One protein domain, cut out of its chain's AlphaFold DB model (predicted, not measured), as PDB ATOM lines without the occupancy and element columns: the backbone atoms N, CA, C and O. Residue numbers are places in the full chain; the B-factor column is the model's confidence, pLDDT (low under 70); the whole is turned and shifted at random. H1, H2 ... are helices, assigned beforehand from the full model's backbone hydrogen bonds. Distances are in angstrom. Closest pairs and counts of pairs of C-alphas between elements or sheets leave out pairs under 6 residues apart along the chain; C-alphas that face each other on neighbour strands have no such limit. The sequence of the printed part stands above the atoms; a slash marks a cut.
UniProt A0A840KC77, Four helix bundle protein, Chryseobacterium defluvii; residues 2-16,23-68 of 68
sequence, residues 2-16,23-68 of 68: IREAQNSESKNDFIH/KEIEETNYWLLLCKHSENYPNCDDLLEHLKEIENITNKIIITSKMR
ATOM      1  N   ILE A   2     -44.732  15.103  32.022       79.69
ATOM      2  CA  ILE A   2     -44.700  15.564  30.603       79.69
ATOM      3  C   ILE A   2     -46.027  16.213  30.168       79.69
ATOM      4  O   ILE A   2     -46.037  17.285  29.564       79.69
ATOM      5  N   ARG A   3     -47.164  15.606  30.528       81.81
ATOM      6  CA  ARG A   3     -48.505  16.134  30.218       81.81
ATOM      7  C   ARG A   3     -48.823  17.446  30.947       81.81
ATOM      8  O   ARG A   3     -49.547  18.282  30.419       81.81
ATOM      9  N   GLU A   4     -48.257  17.649  32.131       76.62
ATOM     10  CA  GLU A   4     -48.395  18.894  32.900       76.62
ATOM     11  C   GLU A   4     -47.460  19.993  32.395       76.62
ATOM     12  O   GLU A   4     -47.775  21.175  32.520       76.62
ATOM     13  N   ALA A   5     -46.312  19.619  31.820       83.19
ATOM     14  CA  ALA A   5     -45.394  20.562  31.199       83.19
ATOM     15  C   ALA A   5     -46.022  21.205  29.956       83.19
ATOM     16  O   ALA A   5     -45.812  22.383  29.722       83.19
ATOM     17  N   GLN A   6     -46.866  20.483  29.211       81.44
ATOM     18  CA  GLN A   6     -47.595  21.046  28.062       81.44
ATOM     19  C   GLN A   6     -48.525  22.215  28.437       81.44
ATOM     20  O   GLN A   6     -48.797  23.066  27.599       81.44
ATOM     21  N   ASN A   7     -48.979  22.279  29.693       87.38
ATOM     22  CA  ASN A   7     -49.830  23.351  30.219       87.38
ATOM     23  C   ASN A   7     -49.072  24.246  31.217       87.38
ATOM     24  O   ASN A   7     -49.670  24.799  32.134       87.38
ATOM     25  N   SER A   8     -47.742  24.329  31.108       87.88
ATOM     26  CA  SER A   8     -46.918  25.128  32.021       87.88
ATOM     27  C   SER A   8     -47.208  26.624  31.903       87.88
ATOM     28  O   SER A   8     -47.266  27.156  30.795       87.88
ATOM     29  N   GLU A   9     -47.267  27.316  33.038       85.38
ATOM     30  CA  GLU A   9     -47.525  28.764  33.104       85.38
ATOM     31  C   GLU A   9     -46.324  29.607  32.652       85.38
ATOM     32  O   GLU A   9     -46.454  30.782  32.315       85.38
ATOM     33  N   SER A  10     -45.125  29.017  32.644       91.56
ATOM     34  CA  SER A  10     -43.911  29.675  32.179       91.56
ATOM     35  C   SER A  10     -42.909  28.677  31.614       91.56
ATOM     36  O   SER A  10     -42.943  27.481  31.892       91.56
ATOM     37  N   LYS A  11     -41.930  29.194  30.875       91.50
ATOM     38  CA  LYS A  11     -40.818  28.398  30.351       91.50
ATOM     39  C   LYS A  11     -39.939  27.784  31.449       91.50
ATOM     40  O   LYS A  11     -39.423  26.681  31.283       91.50
ATOM     41  N   ASN A  12     -39.779  28.473  32.576       93.12
ATOM     42  CA  ASN A  12     -39.039  27.931  33.714       93.12
ATOM     43  C   ASN A  12     -39.801  26.771  34.363       93.12
ATOM     44  O   ASN A  12     -39.181  25.758  34.685       93.12
ATOM     45  N   ASP A  13     -41.126  26.887  34.484       91.31
ATOM     46  CA  ASP A  13     -42.000  25.802  34.944       91.31
ATOM     47  C   ASP A  13     -41.973  24.610  33.971       91.31
ATOM     48  O   ASP A  13     -41.773  23.471  34.392       91.31
ATOM     49  N   PHE A  14     -42.026  24.864  32.657       93.75
ATOM     50  CA  PHE A  14     -41.843  23.840  31.622       93.75
ATOM     51  C   PHE A  14     -40.543  23.050  31.832       93.75
ATOM     52  O   PHE A  14     -40.552  21.824  31.944       93.75
ATOM     53  N   ILE A  15     -39.408  23.754  31.929       94.50
ATOM     54  CA  ILE A  15     -38.089  23.132  32.115       94.50
ATOM     55  C   ILE A  15     -38.022  22.393  33.456       94.50
ATOM     56  O   ILE A  15     -37.426  21.319  33.528       94.50
ATOM     57  N   HIS A  16     -38.608  22.945  34.519       93.62
ATOM     58  CA  HIS A  16     -38.646  22.305  35.830       93.62
ATOM     59  C   HIS A  16     -39.418  20.980  35.790       93.62
ATOM     60  O   HIS A  16     -38.884  19.957  36.216       93.62
ATOM     61  N   LYS A  23     -35.775  12.731  36.144       96.44
ATOM     62  CA  LYS A  23     -35.548  11.954  37.377       96.44
ATOM     63  C   LYS A  23     -36.409  10.688  37.427       96.44
ATOM     64  O   LYS A  23     -35.905   9.629  37.771       96.44
ATOM     65  N   GLU A  24     -37.681  10.779  37.038       96.62
ATOM     66  CA  GLU A  24     -38.583   9.617  36.969       96.62
ATOM     67  C   GLU A  24     -38.080   8.561  35.965       96.62
ATOM     68  O   GLU A  24     -38.192   7.358  36.210       96.62
ATOM     69  N   ILE A  25     -37.482   8.995  34.849       97.25
ATOM     70  CA  ILE A  25     -36.840   8.108  33.868       97.25
ATOM     71  C   ILE A  25     -35.621   7.406  34.482       97.25
ATOM     72  O   ILE A  25     -35.497   6.191  34.336       97.25
ATOM     73  N   GLU A  26     -34.752   8.127  35.197       96.81
ATOM     74  CA  GLU A  26     -33.593   7.537  35.889       96.81
ATOM     75  C   GLU A  26     -34.018   6.497  36.939       96.81
ATOM     76  O   GLU A  26     -33.465   5.396  36.982       96.81
ATOM     77  N   GLU A  27     -35.041   6.807  37.743       97.50
ATOM     78  CA  GLU A  27     -35.621   5.868  38.710       97.50
ATOM     79  C   GLU A  27     -36.197   4.629  38.012       97.50
ATOM     80  O   GLU A  27     -35.942   3.498  38.431       97.50
ATOM     81  N   THR A  28     -36.924   4.813  36.908       97.00
ATOM     82  CA  THR A  28     -37.474   3.702  36.114       97.00
ATOM     83  C   THR A  28     -36.364   2.830  35.529       97.00
ATOM     84  O   THR A  28     -36.460   1.604  35.565       97.00
ATOM     85  N   ASN A  29     -35.282   3.440  35.038       97.00
ATOM     86  CA  ASN A  29     -34.129   2.719  34.505       97.00
ATOM     87  C   ASN A  29     -33.479   1.854  35.588       97.00
ATOM     88  O   ASN A  29     -33.174   0.688  35.349       97.00
ATOM     89  N   TYR A  30     -33.325   2.396  36.798       96.50
ATOM     90  CA  TYR A  30     -32.826   1.638  37.939       96.50
ATOM     91  C   TYR A  30     -33.710   0.419  38.249       96.50
ATOM     92  O   TYR A  30     -33.192  -0.691  38.392       96.50
ATOM     93  N   TRP A  31     -35.035   0.583  38.281       96.31
ATOM     94  CA  TRP A  31     -35.956  -0.538  38.494       96.31
ATOM     95  C   TRP A  31     -35.875  -1.594  37.390       96.31
ATOM     96  O   TRP A  31     -35.822  -2.784  37.695       96.31
ATOM     97  N   LEU A  32     -35.803  -1.187  36.120       95.62
ATOM     98  CA  LEU A  32     -35.650  -2.120  35.000       95.62
ATOM     99  C   LEU A  32     -34.309  -2.860  35.043       95.62
ATOM    100  O   LEU A  32     -34.259  -4.051  34.744       95.62
ATOM    101  N   LEU A  33     -33.232  -2.201  35.470       94.75
ATOM    102  CA  LEU A  33     -31.950  -2.865  35.684       94.75
ATOM    103  C   LEU A  33     -32.038  -3.910  36.798       94.75
ATOM    104  O   LEU A  33     -31.521  -5.008  36.621       94.75
ATOM    105  N   LEU A  34     -32.712  -3.623  37.915       94.69
ATOM    106  CA  LEU A  34     -32.943  -4.626  38.961       94.69
ATOM    107  C   LEU A  34     -33.757  -5.813  38.437       94.69
ATOM    108  O   LEU A  34     -33.389  -6.962  38.675       94.69
ATOM    109  N   CYS A  35     -34.819  -5.538  37.680       93.75
ATOM    110  CA  CYS A  35     -35.620  -6.557  37.011       93.75
ATOM    111  C   CYS A  35     -34.766  -7.435  36.088       93.75
ATOM    112  O   CYS A  35     -34.846  -8.655  36.171       93.75
ATOM    113  N   LYS A  36     -33.882  -6.839  35.282       92.50
ATOM    114  CA  LYS A  36     -32.978  -7.563  34.376       92.50
ATOM    115  C   LYS A  36     -32.016  -8.513  35.097       92.50
ATOM    116  O   LYS A  36     -31.647  -9.540  34.538       92.50
ATOM    117  N   HIS A  37     -31.592  -8.175  36.314       92.00
ATOM    118  CA  HIS A  37     -30.689  -9.014  37.111       92.00
ATOM    119  C   HIS A  37     -31.424 -10.051  37.977       92.00
ATOM    120  O   HIS A  37     -30.776 -10.853  38.644       92.00
ATOM    121  N   SER A  38     -32.758 -10.045  37.990       93.75
ATOM    122  CA  SER A  38     -33.561 -11.011  38.740       93.75
ATOM    123  C   SER A  38     -33.740 -12.301  37.939       93.75
ATOM    124  O   SER A  38     -34.270 -12.282  36.833       93.75
ATOM    125  N   GLU A  39     -33.353 -13.439  38.520       87.44
ATOM    126  CA  GLU A  39     -33.358 -14.754  37.855       87.44
ATOM    127  C   GLU A  39     -34.742 -15.197  37.345       87.44
ATOM    128  O   GLU A  39     -34.832 -15.953  36.381       87.44
ATOM    129  N   ASN A  40     -35.822 -14.720  37.973       90.00
ATOM    130  CA  ASN A  40     -37.199 -15.133  37.675       90.00
ATOM    131  C   ASN A  40     -38.034 -14.039  36.995       90.00
ATOM    132  O   ASN A  40     -39.259 -14.163  36.920       90.00
ATOM    133  N   TYR A  41     -37.410 -12.952  36.539       89.56
ATOM    134  CA  TYR A  41     -38.122 -11.873  35.866       89.56
ATOM    135  C   TYR A  41     -37.993 -11.995  34.337       89.56
ATOM    136  O   TYR A  41     -36.917 -12.329  33.840       89.56
ATOM    137  N   PRO A  42     -39.068 -11.741  33.564       90.06
ATOM    138  CA  PRO A  42     -39.000 -11.751  32.104       90.06
ATOM    139  C   PRO A  42     -37.965 -10.764  31.552       90.06
ATOM    140  O   PRO A  42     -37.677  -9.738  32.169       90.06
ATOM    141  N   ASN A  43     -37.445 -11.034  30.351       90.25
ATOM    142  CA  ASN A  43     -36.536 -10.096  29.696       90.25
ATOM    143  C   ASN A  43     -37.215  -8.720  29.530       90.25
ATOM    144  O   ASN A  43     -38.352  -8.624  29.072       90.25
ATOM    145  N   CYS A  44     -36.501  -7.668  29.922       94.19
ATOM    146  CA  CYS A  44     -36.912  -6.272  29.845       94.19
ATOM    147  C   CYS A  44     -35.960  -5.417  28.985       94.19
ATOM    148  O   CYS A  44     -36.008  -4.192  29.065       94.19
ATOM    149  N   ASP A  45     -35.126  -6.035  28.144       93.69
ATOM    150  CA  ASP A  45     -34.218  -5.346  27.217       93.69
ATOM    151  C   ASP A  45     -34.969  -4.382  26.285       93.69
ATOM    152  O   ASP A  45     -34.571  -3.224  26.176       93.69
ATOM    153  N   ASP A  46     -36.106  -4.801  25.722       96.12
ATOM    154  CA  ASP A  46     -36.945  -3.939  24.873       96.12
ATOM    155  C   ASP A  46     -37.469  -2.713  25.647       96.12
ATOM    156  O   ASP A  46     -37.562  -1.604  25.121       96.12
ATOM    157  N   LEU A  47     -37.790  -2.888  26.936       96.06
ATOM    158  CA  LEU A  47     -38.230  -1.789  27.800       96.06
ATOM    159  C   LEU A  47     -37.081  -0.827  28.112       96.06
ATOM    160  O   LEU A  47     -37.304   0.380  28.157       96.06
ATOM    161  N   LEU A  48     -35.865  -1.344  28.310       95.94
ATOM    162  CA  LEU A  48     -34.660  -0.531  28.495       95.94
ATOM    163  C   LEU A  48     -34.326   0.268  27.229       95.94
ATOM    164  O   LEU A  48     -33.937   1.434  27.330       95.94
ATOM    165  N   GLU A  49     -34.505  -0.319  26.044       96.69
ATOM    166  CA  GLU A  49     -34.309   0.371  24.767       96.69
ATOM    167  C   GLU A  49     -35.330   1.501  24.579       96.69
ATOM    168  O   GLU A  49     -34.940   2.655  24.379       96.69
ATOM    169  N   HIS A  50     -36.623   1.219  24.766       97.38
ATOM    170  CA  HIS A  50     -37.666   2.246  24.710       97.38
ATOM    171  C   HIS A  50     -37.453   3.354  25.750       97.38
ATOM    172  O   HIS A  50     -37.626   4.538  25.452       97.38
ATOM    173  N   LEU A  51     -37.054   3.000  26.975       97.38
ATOM    174  CA  LEU A  51     -36.781   3.988  28.015       97.38
ATOM    175  C   LEU A  51     -35.631   4.916  27.609       97.38
ATOM    176  O   LEU A  51     -35.711   6.124  27.831       97.38
ATOM    177  N   LYS A  52     -34.599   4.378  26.952       97.00
ATOM    178  CA  LYS A  52     -33.470   5.160  26.445       97.00
ATOM    179  C   LYS A  52     -33.871   6.118  25.323       97.00
ATOM    180  O   LYS A  52     -33.373   7.243  25.266       97.00
ATOM    181  N   GLU A  53     -34.789   5.724  24.444       97.75
ATOM    182  CA  GLU A  53     -35.359   6.646  23.455       97.75
ATOM    183  C   GLU A  53     -36.106   7.806  24.127       97.75
ATOM    184  O   GLU A  53     -35.885   8.975  23.789       97.75
ATOM    185  N   ILE A  54     -36.933   7.501  25.133       96.94
ATOM    186  CA  ILE A  54     -37.674   8.501  25.915       96.94
ATOM    187  C   ILE A  54     -36.711   9.444  26.651       96.94
ATOM    188  O   ILE A  54     -36.919  10.663  26.650       96.94
ATOM    189  N   GLU A  55     -35.637   8.912  27.237       97.50
ATOM    190  CA  GLU A  55     -34.575   9.684  27.886       97.50
ATOM    191  C   GLU A  55     -33.931  10.676  26.905       97.50
ATOM    192  O   GLU A  55     -33.845  11.876  27.186       97.50
ATOM    193  N   ASN A  56     -33.546  10.205  25.716       97.38
ATOM    194  CA  ASN A  56     -32.925  11.029  24.680       97.38
ATOM    195  C   ASN A  56     -33.834  12.182  24.237       97.38
ATOM    196  O   ASN A  56     -33.386  13.331  24.142       97.38
ATOM    197  N   ILE A  57     -35.117  11.898  23.998       97.31
ATOM    198  CA  ILE A  57     -36.113  12.908  23.618       97.31
ATOM    199  C   ILE A  57     -36.286  13.934  24.746       97.31
ATOM    200  O   ILE A  57     -36.222  15.142  24.503       97.31
ATOM    201  N   THR A  58     -36.442  13.467  25.985       96.56
ATOM    202  CA  THR A  58     -36.618  14.315  27.175       96.56
ATOM    203  C   THR A  58     -35.423  15.251  27.367       96.56
ATOM    204  O   THR A  58     -35.592  16.467  27.503       96.56
ATOM    205  N   ASN A  59     -34.203  14.720  27.280       95.75
ATOM    206  CA  ASN A  59     -32.972  15.499  27.388       95.75
ATOM    207  C   ASN A  59     -32.845  16.528  26.259       95.75
ATOM    208  O   ASN A  59     -32.498  17.689  26.507       95.75
ATOM    209  N   LYS A  60     -33.191  16.148  25.024       96.94
ATOM    210  CA  LYS A  60     -33.181  17.076  23.888       96.94
ATOM    211  C   LYS A  60     -34.165  18.228  24.087       96.94
ATOM    212  O   LYS A  60     -33.807  19.374  23.800       96.94
ATOM    213  N   ILE A  61     -35.361  17.962  24.613       95.38
ATOM    214  CA  ILE A  61     -36.351  18.996  24.947       95.38
ATOM    215  C   ILE A  61     -35.790  19.952  26.006       95.38
ATOM    216  O   ILE A  61     -35.821  21.164  25.810       95.38
ATOM    217  N   ILE A  62     -35.194  19.444  27.091       94.69
ATOM    218  CA  ILE A  62     -34.606  20.294  28.143       94.69
ATOM    219  C   ILE A  62     -33.507  21.201  27.576       94.69
ATOM    220  O   ILE A  62     -33.473  22.396  27.877       94.69
ATOM    221  N   ILE A  63     -32.602  20.641  26.770       95.81
ATOM    222  CA  ILE A  63     -31.474  21.373  26.183       95.81
ATOM    223  C   ILE A  63     -31.980  22.465  25.236       95.81
ATOM    224  O   ILE A  63     -31.596  23.625  25.364       95.81
ATOM    225  N   THR A  64     -32.880  22.120  24.314       95.75
ATOM    226  CA  THR A  64     -33.430  23.072  23.334       95.75
ATOM    227  C   THR A  64     -34.268  24.166  23.988       95.75
ATOM    228  O   THR A  64     -34.135  25.333  23.617       95.75
ATOM    229  N   SER A  65     -35.044  23.836  25.021       92.62
ATOM    230  CA  SER A  65     -35.808  24.817  25.791       92.62
ATOM    231  C   SER A  65     -34.925  25.786  26.574       92.62
ATOM    232  O   SER A  65     -35.331  26.924  26.761       92.62
ATOM    233  N   LYS A  66     -33.719  25.400  27.009       90.38
ATOM    234  CA  LYS A  66     -32.772  26.329  27.658       90.38
ATOM    235  C   LYS A  66     -32.050  27.264  26.681       90.38
ATOM    236  O   LYS A  66     -31.567  28.298  27.122       90.38
ATOM    237  N   MET A  67     -31.914  26.865  25.414       88.38
ATOM    238  CA  MET A  67     -31.187  27.635  24.391       88.38
ATOM    239  C   MET A  67     -32.036  28.719  23.722       88.38
ATOM    240  O   MET A  67     -31.489  29.727  23.279       88.38
ATOM    241  N   ARG A  68     -33.349  28.498  23.601       64.75
ATOM    242  CA  ARG A  68     -34.301  29.578  23.288       64.75
ATOM    243  C   ARG A  68     -34.429  30.531  24.466       64.75
ATOM    244  O   ARG A  68     -35.301  31.422  24.424       64.75
TER     245      ARG A  68
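This is residues 2 to 16 and 23 to 68 of the 68 residues of the protein "Four helix bundle protein" of Chryseobacterium defluvii (UniProt A0A840KC77). The long helix H4 makes most of a rod's length; H3 folds back beside its first half as a helical hairpin, and short H2 packs near its other end, with H1 at H2's corner. The 61 printed residues hold four named helices, H1 to H4, and no named strand: all helix, loose, radius of gyration of the C-alphas 14.9 A, spans 46 by 17 by 14 A. Residues 37 to 42 stick out.

H4, residues 45 to 67, touches H3, residues 23 to 37, through 45 to 55 alone, opposite ways at a shallow tilt of 18 degrees; closest C-alphas Ile 25 and Glu 55, 6.6 A. Through 62 to 66 alone H4 touches H2, residues 11 to 16, opposite ways at 36 degrees, only just steep; closest C-alphas Ile 15 and Ile 62, 6.0 A. H1, residues 2 to 5, and H2 only just touch, only at the corner, with 3 C-alpha pairs within 8 A; closest Ala 5 and Phe 14, 4.9 A. In H2, H3 and H4 every O i to N i+4 pair is within hydrogen-bond range; H1 is too short for one.

H4 runs 33.2 A from C-alpha 45 (-34.218, -5.346, 27.217) to C-alpha 67 (-31.187, 27.635, 24.391); H3 runs 21.5 A.

Residues 17 to 22 are not printed; C-alphas 16 and 23 are 10.9 A apart. Residue 68 alone is under pLDDT 70.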